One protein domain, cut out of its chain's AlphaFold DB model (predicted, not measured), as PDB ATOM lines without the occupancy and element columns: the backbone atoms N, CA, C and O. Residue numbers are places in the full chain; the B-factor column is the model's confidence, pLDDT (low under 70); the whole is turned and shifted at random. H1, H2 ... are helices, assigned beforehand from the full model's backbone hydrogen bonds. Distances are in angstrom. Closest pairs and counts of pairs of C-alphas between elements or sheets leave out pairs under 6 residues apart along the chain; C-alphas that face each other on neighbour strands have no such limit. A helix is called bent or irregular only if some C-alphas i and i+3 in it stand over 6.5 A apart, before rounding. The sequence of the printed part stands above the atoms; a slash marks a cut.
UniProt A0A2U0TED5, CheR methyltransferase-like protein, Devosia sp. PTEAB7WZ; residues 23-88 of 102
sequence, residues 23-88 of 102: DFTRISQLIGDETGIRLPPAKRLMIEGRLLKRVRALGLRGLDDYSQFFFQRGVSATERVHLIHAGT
ATOM      1  N   ASP A  23     225.854 280.196 357.258       89.44
ATOM      2  CA  ASP A  23     227.304 280.256 357.499       89.44
ATOM      3  C   ASP A  23     227.932 281.503 356.880       89.44
ATOM      4  O   ASP A  23     228.718 282.193 357.533       89.44
ATOM      5  N   PHE A  24     227.513 281.867 355.664       90.56
ATOM      6  CA  PHE A  24     227.916 283.125 355.034       90.56
ATOM      7  C   PHE A  24     227.591 284.323 355.920       90.56
ATOM      8  O   PHE A  24     228.424 285.208 356.105       90.56
ATOM      9  N   THR A  25     226.387 284.339 356.490       91.19
ATOM     10  CA  THR A  25     225.933 285.440 357.340       91.19
ATOM     11  C   THR A  25     226.796 285.542 358.596       91.19
ATOM     12  O   THR A  25     227.242 286.637 358.931       91.19
ATOM     13  N   ARG A  26     227.114 284.417 359.250       91.62
ATOM     14  CA  ARG A  26     227.997 284.398 360.429       91.62
ATOM     15  C   ARG A  26     229.409 284.873 360.105       91.62
ATOM     16  O   ARG A  26     229.942 285.722 360.812       91.62
ATOM     17  N   ILE A  27     229.995 284.366 359.022       91.00
ATOM     18  CA  ILE A  27     231.332 284.768 358.568       91.00
ATOM     19  C   ILE A  27     231.355 286.259 358.219       91.00
ATOM     20  O   ILE A  27     232.242 286.985 358.661       91.00
ATOM     21  N   SER A  28     230.361 286.740 357.469       90.75
ATOM     22  CA  SER A  28     230.246 288.153 357.110       90.75
ATOM     23  C   SER A  28     230.094 289.047 358.336       90.75
ATOM     24  O   SER A  28     230.652 290.143 358.338       90.75
ATOM     25  N   GLN A  29     229.320 288.631 359.342       91.19
ATOM     26  CA  GLN A  29     229.179 289.407 360.570       91.19
ATOM     27  C   GLN A  29     230.485 289.449 361.346       91.19
ATOM     28  O   GLN A  29     230.899 290.535 361.721       91.19
ATOM     29  N   LEU A  30     231.178 288.320 361.494       90.88
ATOM     30  CA  LEU A  30     232.467 288.279 362.178       90.88
ATOM     31  C   LEU A  30     233.511 289.164 361.493       90.88
ATOM     32  O   LEU A  30     234.202 289.929 362.154       90.88
ATOM     33  N   ILE A  31     233.605 289.112 360.162       89.94
ATOM     34  CA  ILE A  31     234.504 290.006 359.422       89.94
ATOM     35  C   ILE A  31     234.093 291.469 359.629       89.94
ATOM     36  O   ILE A  31     234.957 292.333 359.774       89.94
ATOM     37  N   GLY A  32     232.790 291.752 359.645       89.94
ATOM     38  CA  GLY A  32     232.262 293.087 359.907       89.94
ATOM     39  C   GLY A  32     232.581 293.602 361.307       89.94
ATOM     40  O   GLY A  32     232.967 294.759 361.428       89.94
ATOM     41  N   ASP A  33     232.480 292.755 362.326       89.31
ATOM     42  CA  ASP A  33     232.788 293.090 363.721       89.31
ATOM     43  C   ASP A  33     234.283 293.398 363.895       89.31
ATOM     44  O   ASP A  33     234.657 294.414 364.472       89.31
ATOM     45  N   GLU A  34     235.145 292.578 363.287       88.38
ATOM     46  CA  GLU A  34     236.601 292.701 363.424       88.38
ATOM     47  C   GLU A  34     237.203 293.836 362.578       88.38
ATOM     48  O   GLU A  34     238.280 294.342 362.891       88.38
ATOM     49  N   THR A  35     236.562 294.224 361.467       86.88
ATOM     50  CA  THR A  35     237.162 295.153 360.481       86.88
ATOM     51  C   THR A  35     236.334 296.394 360.173       86.88
ATOM     52  O   THR A  35     236.821 297.303 359.501       86.88
ATOM     53  N   GLY A  36     235.066 296.430 360.581       86.38
ATOM     54  CA  GLY A  36     234.103 297.453 360.173       86.38
ATOM     55  C   GLY A  36     233.621 297.335 358.718       86.38
ATOM     56  O   GLY A  36     232.830 298.164 358.262       86.38
ATOM     57  N   ILE A  37     234.068 296.328 357.956       84.56
ATOM     58  CA  ILE A  37     233.719 296.168 356.538       84.56
ATOM     59  C   ILE A  37     232.461 295.313 356.389       84.56
ATOM     60  O   ILE A  37     232.403 294.168 356.826       84.56
ATOM     61  N   ARG A  38     231.464 295.828 355.663       84.19
ATOM     62  CA  ARG A  38     230.279 295.045 355.284       84.19
ATOM     63  C   ARG A  38     230.549 294.198 354.043       84.19
ATOM     64  O   ARG A  38     230.965 294.712 352.998       84.19
ATOM     65  N   LEU A  39     230.255 292.902 354.133       87.19
ATOM     66  CA  LEU A  39     230.317 291.982 353.002       87.19
ATOM     67  C   LEU A  39     228.894 291.688 352.506       87.19
ATOM     68  O   LEU A  39     228.196 290.860 353.083       87.19
ATOM     69  N   PRO A  40     228.424 292.373 351.446       87.44
ATOM     70  CA  PRO A  40     227.116 292.080 350.877       87.44
ATOM     71  C   PRO A  40     227.081 290.659 350.290       87.44
ATOM     72  O   PRO A  40     228.122 290.149 349.866       87.44
ATOM     73  N   PRO A  41     225.890 290.047 350.163       87.06
ATOM     74  CA  PRO A  41     225.725 288.689 349.636       87.06
ATOM     75  C   PRO A  41     226.300 288.506 348.224       87.06
ATOM     76  O   PRO A  41     226.759 287.422 347.884       87.06
ATOM     77  N   ALA A  42     226.386 289.579 347.428       86.94
ATOM     78  CA  ALA A  42     227.044 289.571 346.121       86.94
ATOM     79  C   ALA A  42     228.536 289.171 346.172       86.94
ATOM     80  O   ALA A  42     229.095 288.752 345.164       86.94
ATOM     81  N   LYS A  43     229.197 289.283 347.335       85.94
ATOM     82  CA  LYS A  43     230.593 288.864 347.538       85.94
ATOM     83  C   LYS A  43     230.730 287.414 348.017       85.94
ATOM     84  O   LYS A  43     231.853 286.978 348.251       85.94
ATOM     85  N   ARG A  44     229.636 286.656 348.153       89.25
ATOM     86  CA  ARG A  44     229.662 285.265 348.633       89.25
ATOM     87  C   ARG A  44     230.570 284.368 347.788       89.25
ATOM     88  O   ARG A  44     231.546 283.863 348.328       89.25
ATOM     89  N   LEU A  45     230.358 284.327 346.472       89.06
ATOM     90  CA  LEU A  45     231.193 283.575 345.517       89.06
ATOM     91  C   LEU A  45     232.688 283.925 345.608       89.06
ATOM     92  O   LEU A  45     233.559 283.062 345.508       89.06
ATOM     93  N   MET A  46     233.003 285.201 345.838       89.19
ATOM     94  CA  MET A  46     234.381 285.663 346.014       89.19
ATOM     95  C   MET A  46     235.007 285.109 347.302       89.19
ATOM     96  O   MET A  46     236.173 284.707 347.283       89.19
ATOM     97  N   ILE A  47     234.270 285.113 348.418       90.06
ATOM     98  CA  ILE A  47     234.750 284.531 349.677       90.06
ATOM     99  C   ILE A  47     234.879 283.018 349.534       90.06
ATOM    100  O   ILE A  47     235.918 282.487 349.912       90.06
ATOM    101  N   GLU A  48     233.878 282.343 348.966       91.25
ATOM    102  CA  GLU A  48     233.875 280.893 348.738       91.25
ATOM    103  C   GLU A  48     235.156 280.471 348.009       91.25
ATOM    104  O   GLU A  48     235.943 279.694 348.546       91.25
ATOM    105  N   GLY A  49     235.485 281.108 346.879       89.44
ATOM    106  CA  GLY A  49     236.724 280.831 346.141       89.44
ATOM    107  C   GLY A  49     238.019 281.029 346.949       89.44
ATOM    108  O   GLY A  49     239.026 280.359 346.701       89.44
ATOM    109  N   ARG A  50     238.028 281.939 347.929       89.69
ATOM    110  CA  ARG A  50     239.187 282.179 348.811       89.69
ATOM    111  C   ARG A  50     239.249 281.184 349.962       89.69
ATOM    112  O   ARG A  50     240.337 280.709 350.286       89.69
ATOM    113  N   LEU A  51     238.104 280.848 350.543       90.88
ATOM    114  CA  LEU A  51     237.998 279.855 351.604       90.88
ATOM    115  C   LEU A  51     238.271 278.450 351.081       90.88
ATOM    116  O   LEU A  51     238.935 277.687 351.763       90.88
ATOM    117  N   LEU A  52     237.914 278.125 349.842       90.62
ATOM    118  CA  LEU A  52     238.248 276.833 349.234       90.62
ATOM    119  C   LEU A  52     239.750 276.588 349.133       90.62
ATOM    120  O   LEU A  52     240.225 275.471 349.335       90.62
ATOM    121  N   LYS A  53     240.534 277.641 348.883       89.00
ATOM    122  CA  LYS A  53     241.998 277.544 348.958       89.00
ATOM    123  C   LYS A  53     242.462 277.230 350.382       89.00
ATOM    124  O   LYS A  53     243.427 276.488 350.543       89.00
ATOM    125  N   ARG A  54     241.775 277.756 351.403       90.25
ATOM    126  CA  ARG A  54     242.051 277.473 352.823       90.25
ATOM    127  C   ARG A  54     241.624 276.069 353.237       90.25
ATOM    128  O   ARG A  54     242.445 275.372 353.814       90.25
ATOM    129  N   VAL A  55     240.430 275.623 352.855       90.62
ATOM    130  CA  VAL A  55     239.933 274.243 353.014       90.62
ATOM    131  C   VAL A  55     240.982 273.242 352.535       90.62
ATOM    132  O   VAL A  55     241.389 272.361 353.287       90.62
ATOM    133  N   ARG A  56     241.502 273.438 351.316       89.62
ATOM    134  CA  ARG A  56     242.541 272.573 350.734       89.62
ATOM    135  C   ARG A  56     243.859 272.620 351.508       89.62
ATOM    136  O   ARG A  56     244.508 271.591 351.644       89.62
ATOM    137  N   ALA A  57     244.251 273.788 352.020       88.06
ATOM    138  CA  ALA A  57     245.464 273.940 352.829       88.06
ATOM    139  C   ALA A  57     245.346 273.280 354.215       88.06
ATOM    140  O   ALA A  57     246.343 272.795 354.742       88.06
ATOM    141  N   LEU A  58     244.139 273.246 354.784       88.44
ATOM    142  CA  LEU A  58     243.826 272.595 356.058       88.44
ATOM    143  C   LEU A  58     243.518 271.094 355.901       88.44
ATOM    144  O   LEU A  58     243.425 270.385 356.897       88.44
ATOM    145  N   GLY A  59     243.371 270.600 354.666       88.31
ATOM    146  CA  GLY A  59     243.000 269.210 354.384       88.31
ATOM    147  C   GLY A  59     241.535 268.884 354.691       88.31
ATOM    148  O   GLY A  59     241.199 267.716 354.878       88.31
ATOM    149  N   LEU A  60     240.672 269.901 354.755       89.25
ATOM    150  CA  LEU A  60     239.240 269.748 355.014       89.25
ATOM    151  C   LEU A  60     238.500 269.354 353.727       89.25
ATOM    152  O   LEU A  60     238.986 269.562 352.613       89.25
ATOM    153  N   ARG A  61     237.300 268.784 353.879       85.88
ATOM    154  CA  ARG A  61     236.519 268.222 352.758       85.88
ATOM    155  C   ARG A  61     235.636 269.239 352.035       85.88
ATOM    156  O   ARG A  61     235.174 268.956 350.935       85.88
ATOM    157  N   GLY A  62     235.413 270.407 352.634       88.38
ATOM    158  CA  GLY A  62     234.536 271.431 352.078       88.38
ATOM    159  C   GLY A  62     234.401 272.662 352.963       88.38
ATOM    160  O   GLY A  62     235.024 272.765 354.021       88.38
ATOM    161  N   LEU A  63     233.571 273.599 352.508       89.81
ATOM    162  CA  LEU A  63     233.302 274.854 353.210       89.81
ATOM    163  C   LEU A  63     232.444 274.677 354.468       89.81
ATOM    164  O   LEU A  63     232.613 275.438 355.417       89.81
ATOM    165  N   ASP A  64     231.579 273.664 354.498       88.44
ATOM    166  CA  ASP A  64     230.809 273.283 355.689       88.44
ATOM    167  C   ASP A  64     231.737 272.837 356.836       88.44
ATOM    168  O   ASP A  64     231.735 273.420 357.920       88.44
ATOM    169  N   ASP A  65     232.646 271.903 356.532       88.88
ATOM    170  CA  ASP A  65     233.670 271.380 357.447       88.88
ATOM    171  C   ASP A  65     234.587 272.522 357.947       88.88
ATOM    172  O   ASP A  65     234.932 272.589 359.126       88.88
ATOM    173  N   TYR A  66     234.887 273.504 357.083       91.50
ATOM    174  CA  TYR A  66     235.591 274.734 357.466       91.50
ATOM    175  C   TYR A  66     234.793 275.636 358.408       91.50
ATOM    176  O   TYR A  66     235.355 276.105 359.396       91.50
ATOM    177  N   SER A  67     233.511 275.891 358.131       89.88
ATOM    178  CA  SER A  67     232.660 276.698 359.017       89.88
ATOM    179  C   SER A  67     232.578 276.051 360.399       89.88
ATOM    180  O   SER A  67     232.831 276.700 361.417       89.88
ATOM    181  N   GLN A  68     232.327 274.740 360.444       89.12
ATOM    182  CA  GLN A  68     232.270 273.988 361.691       89.12
ATOM    183  C   GLN A  68     233.602 274.052 362.448       89.12
ATOM    184  O   GLN A  68     233.605 274.369 363.636       89.12
ATOM    185  N   PHE A  69     234.726 273.808 361.768       90.06
ATOM    186  CA  PHE A  69     236.068 273.927 362.342       90.06
ATOM    187  C   PHE A  69     236.338 275.332 362.900       90.06
ATOM    188  O   PHE A  69     236.852 275.476 364.008       90.06
ATOM    189  N   PHE A  70     235.963 276.378 362.163       90.94
ATOM    190  CA  PHE A  70     236.230 277.760 362.549       90.94
ATOM    191  C   PHE A  70     235.427 278.198 363.783       90.94
ATOM    192  O   PHE A  70     235.944 278.914 364.642       90.94
ATOM    193  N   PHE A  71     234.162 277.778 363.882       88.56
ATOM    194  CA  PHE A  71     233.282 278.129 365.003       88.56
ATOM    195  C   PHE A  71     233.423 277.203 366.222       88.56
ATOM    196  O   PHE A  71     232.825 277.474 367.268       88.56
ATOM    197  N   GLN A  72     234.221 276.137 366.138       87.44
ATOM    198  CA  GLN A  72     234.575 275.329 367.304       87.44
ATOM    199  C   GLN A  72     235.430 276.127 368.306       87.44
ATOM    200  O   GLN A  72     236.179 277.046 367.964       87.44
ATOM    201  N   ARG A  73     235.320 275.780 369.597       75.88
ATOM    202  CA  ARG A  73     236.155 276.392 370.640       75.88
ATOM    203  C   ARG A  73     237.628 276.077 370.372       75.88
ATOM    204  O   ARG A  73     237.982 274.919 370.197       75.88
ATOM    205  N   GLY A  74     238.477 277.103 370.434       77.44
ATOM    206  CA  GLY A  74     239.930 276.947 370.316       77.44
ATOM    207  C   GLY A  74     240.510 277.241 368.934       77.44
ATOM    208  O   GLY A  74     241.663 276.896 368.696       77.44
ATOM    209  N   VAL A  75     239.758 277.893 368.036       84.44
ATOM    210  CA  VAL A  75     240.309 278.355 366.754       84.44
ATOM    211  C   VAL A  75     241.533 279.254 366.971       84.44
ATOM    212  O   VAL A  75     241.514 280.195 367.770       84.44
ATOM    213  N   SER A  76     242.616 278.958 366.254       85.94
ATOM    214  CA  SER A  76     243.864 279.714 366.342       85.94
ATOM    215  C   SER A  76     243.669 281.162 365.890       85.94
ATOM    216  O   SER A  76     243.005 281.427 364.886       85.94
ATOM    217  N   ALA A  77     244.333 282.108 366.561       87.19
ATOM    218  CA  ALA A  77     244.345 283.515 366.147       87.19
ATOM    219  C   ALA A  77     244.811 283.688 364.685       87.19
ATOM    220  O   ALA A  77     244.290 284.527 363.955       87.19
ATOM    221  N   THR A  78     245.731 282.835 364.227       88.31
ATOM    222  CA  THR A  78     246.190 282.785 362.833       88.31
ATOM    223  C   THR A  78     245.061 282.487 361.847       88.31
ATOM    224  O   THR A  78     244.995 283.098 360.783       88.31
ATOM    225  N   GLU A  79     244.145 281.584 362.198       90.00
ATOM    226  CA  GLU A  79     243.044 281.218 361.306       90.00
ATOM    227  C   GLU A  79     242.001 282.335 361.228       90.00
ATOM    228  O   GLU A  79     241.489 282.631 360.149       90.00
ATOM    229  N   ARG A  80     241.771 283.056 362.333       89.81
ATOM    230  CA  ARG A  80     240.977 284.295 362.304       89.81
ATOM    231  C   ARG A  80     241.547 285.296 361.306       89.81
ATOM    232  O   ARG A  80     240.817 285.785 360.452       89.81
ATOM    233  N   VAL A  81     242.858 285.536 361.343       89.50
ATOM    234  CA  VAL A  81     243.534 286.429 360.386       89.50
ATOM    235  C   VAL A  81     243.346 285.943 358.943       89.50
ATOM    236  O   VAL A  81     243.084 286.744 358.044       89.50
ATOM    237  N   HIS A  82     243.416 284.633 358.696       90.56
ATOM    238  CA  HIS A  82     243.149 284.066 357.373       90.56
ATOM    239  C   HIS A  82     241.716 284.299 356.891       90.56
ATOM    240  O   HIS A  82     241.539 284.666 355.724       90.56
ATOM    241  N   LEU A  83     240.720 284.165 357.769       90.56
ATOM    242  CA  LEU A  83     239.329 284.480 357.453       90.56
ATOM    243  C   LEU A  83     239.148 285.970 357.131       90.56
ATOM    244  O   LEU A  83     238.534 286.319 356.119       90.56
ATOM    245  N   ILE A  84     239.747 286.852 357.935       90.06
ATOM    246  CA  ILE A  84     239.708 288.297 357.696       90.06
ATOM    247  C   ILE A  84     240.323 288.642 356.338       90.06
ATOM    248  O   ILE A  84     239.709 289.373 355.564       90.06
ATOM    249  N   HIS A  85     241.481 288.085 355.979       88.50
ATOM    250  CA  HIS A  85     242.078 288.293 354.653       88.50
ATOM    251  C   HIS A  85     241.259 287.683 353.509       88.50
ATOM    252  O   HIS A  85     241.261 288.210 352.394       88.50
ATOM    253  N   ALA A  86     240.543 286.582 353.750       88.19
ATOM    254  CA  ALA A  86     239.626 286.045 352.753       88.19
ATOM    255  C   ALA A  86     238.502 287.056 352.464       88.19
ATOM    256  O   ALA A  86     238.208 287.330 351.298       88.19
ATOM    257  N   GLY A  87     237.948 287.679 353.507       85.50
ATOM    258  CA  GLY A  87     236.879 288.673 353.401       85.50
ATOM    259  C   GLY A  87     237.311 290.078 352.976       85.50
ATOM    260  O   GLY A  87     236.545 290.809 352.344       85.50
ATOM    261  N   THR A  88     238.543 290.467 353.287       80.56
ATOM    262  CA  THR A  88     239.051 291.823 353.073       80.56
ATOM    263  C   THR A  88     240.146 291.809 352.017       80.56
ATOM    264  O   THR A  88     241.177 291.156 352.139       80.56
TER     265      THR A  88
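Overview. This is residues 23 to 88 of the 102 residues of the protein "CheR methyltransferase-like protein" of Devosia sp. PTEAB7WZ (UniProt A0A2U0TED5). Four helices pack as a small crossed cluster, not side by side: the longest, H2, runs along one side, past the last residues of H4 and the first part of H3, while H1 crosses H4 at a large angle. H3 and H4 run opposite ways with a wide space between their centres, and the link between them sticks out at residues 72 to 78, of which 77 and 78 belong to H4. The printed part has 66 residues, with four named helices in the order H1, H2, H3, H4, and no named strand; its class is all helix. It is compact, with a radius of gyration of the C-alphas of 11.0 A, and rounded, spanning 28 by 24 by 17 A.

Arrangement. H1, residues 23 to 35, touches H4, residues 77 to 87; their closest C-alphas, those of Ile 31 and Ile 84, are 5.7 A apart, and their lines are about perpendicular at 77 degrees. H1 is close to but not clearly touching H2, residues 41 to 58, with the closest C-alphas, those of Phe 24 and Arg 44, 7.0 A apart; these two are about perpendicular at 89 degrees. H1 is also close to but not clearly touching H3, residues 63 to 71, where the closest C-alphas, those of Asp 23 and Ser 67, are 6.6 A apart. H2 touches H3 with its residues 48 to 55 alone, about perpendicular at 82 degrees, and the closest C-alphas are those of Val 55 and Tyr 66, 6.2 A apart. H2 touches H4 with its residues 47 to 51 alone, at a steep tilt of 39 degrees, opposite ways; the closest C-alphas are those of Arg 50 and Ala 86, 5.5 A apart. H3 and H4 are close but not clearly touching, with the closest C-alphas, those of Phe 70 and Glu 79, 7.7 A apart, at a steep tilt of 46 degrees, opposite ways. In H1, H3 and H4 every O i to N i+4 pair is within hydrogen-bond range; in H2 it is 11 of 14.

Along the chain. H1 begins at C-alpha 23, (227.304, 280.256, 357.499), and measures 18.1 A from first to last C-alpha. H2 begins at C-alpha 41, (225.725, 288.689, 349.636), and measures 25.1 A; it has a kink of 33 degrees near residue 48 and is irregular, with C-alphas 42 and 45 at 7.3 A. H3 measures 12.2 A. H4 measures 15.6 A and ends at C-alpha 87, (236.879, 288.673, 353.401).

Size, cuts and confidence. The two C-alphas farthest apart, those of Gly 36 and Arg 61, are 30.3 A apart. The printed part has no cut, and the links H1 to H2, H2 to H3 and H3 to H4 are tight. The mean pLDDT of the printed part is 88.4, and no printed residue is under 70.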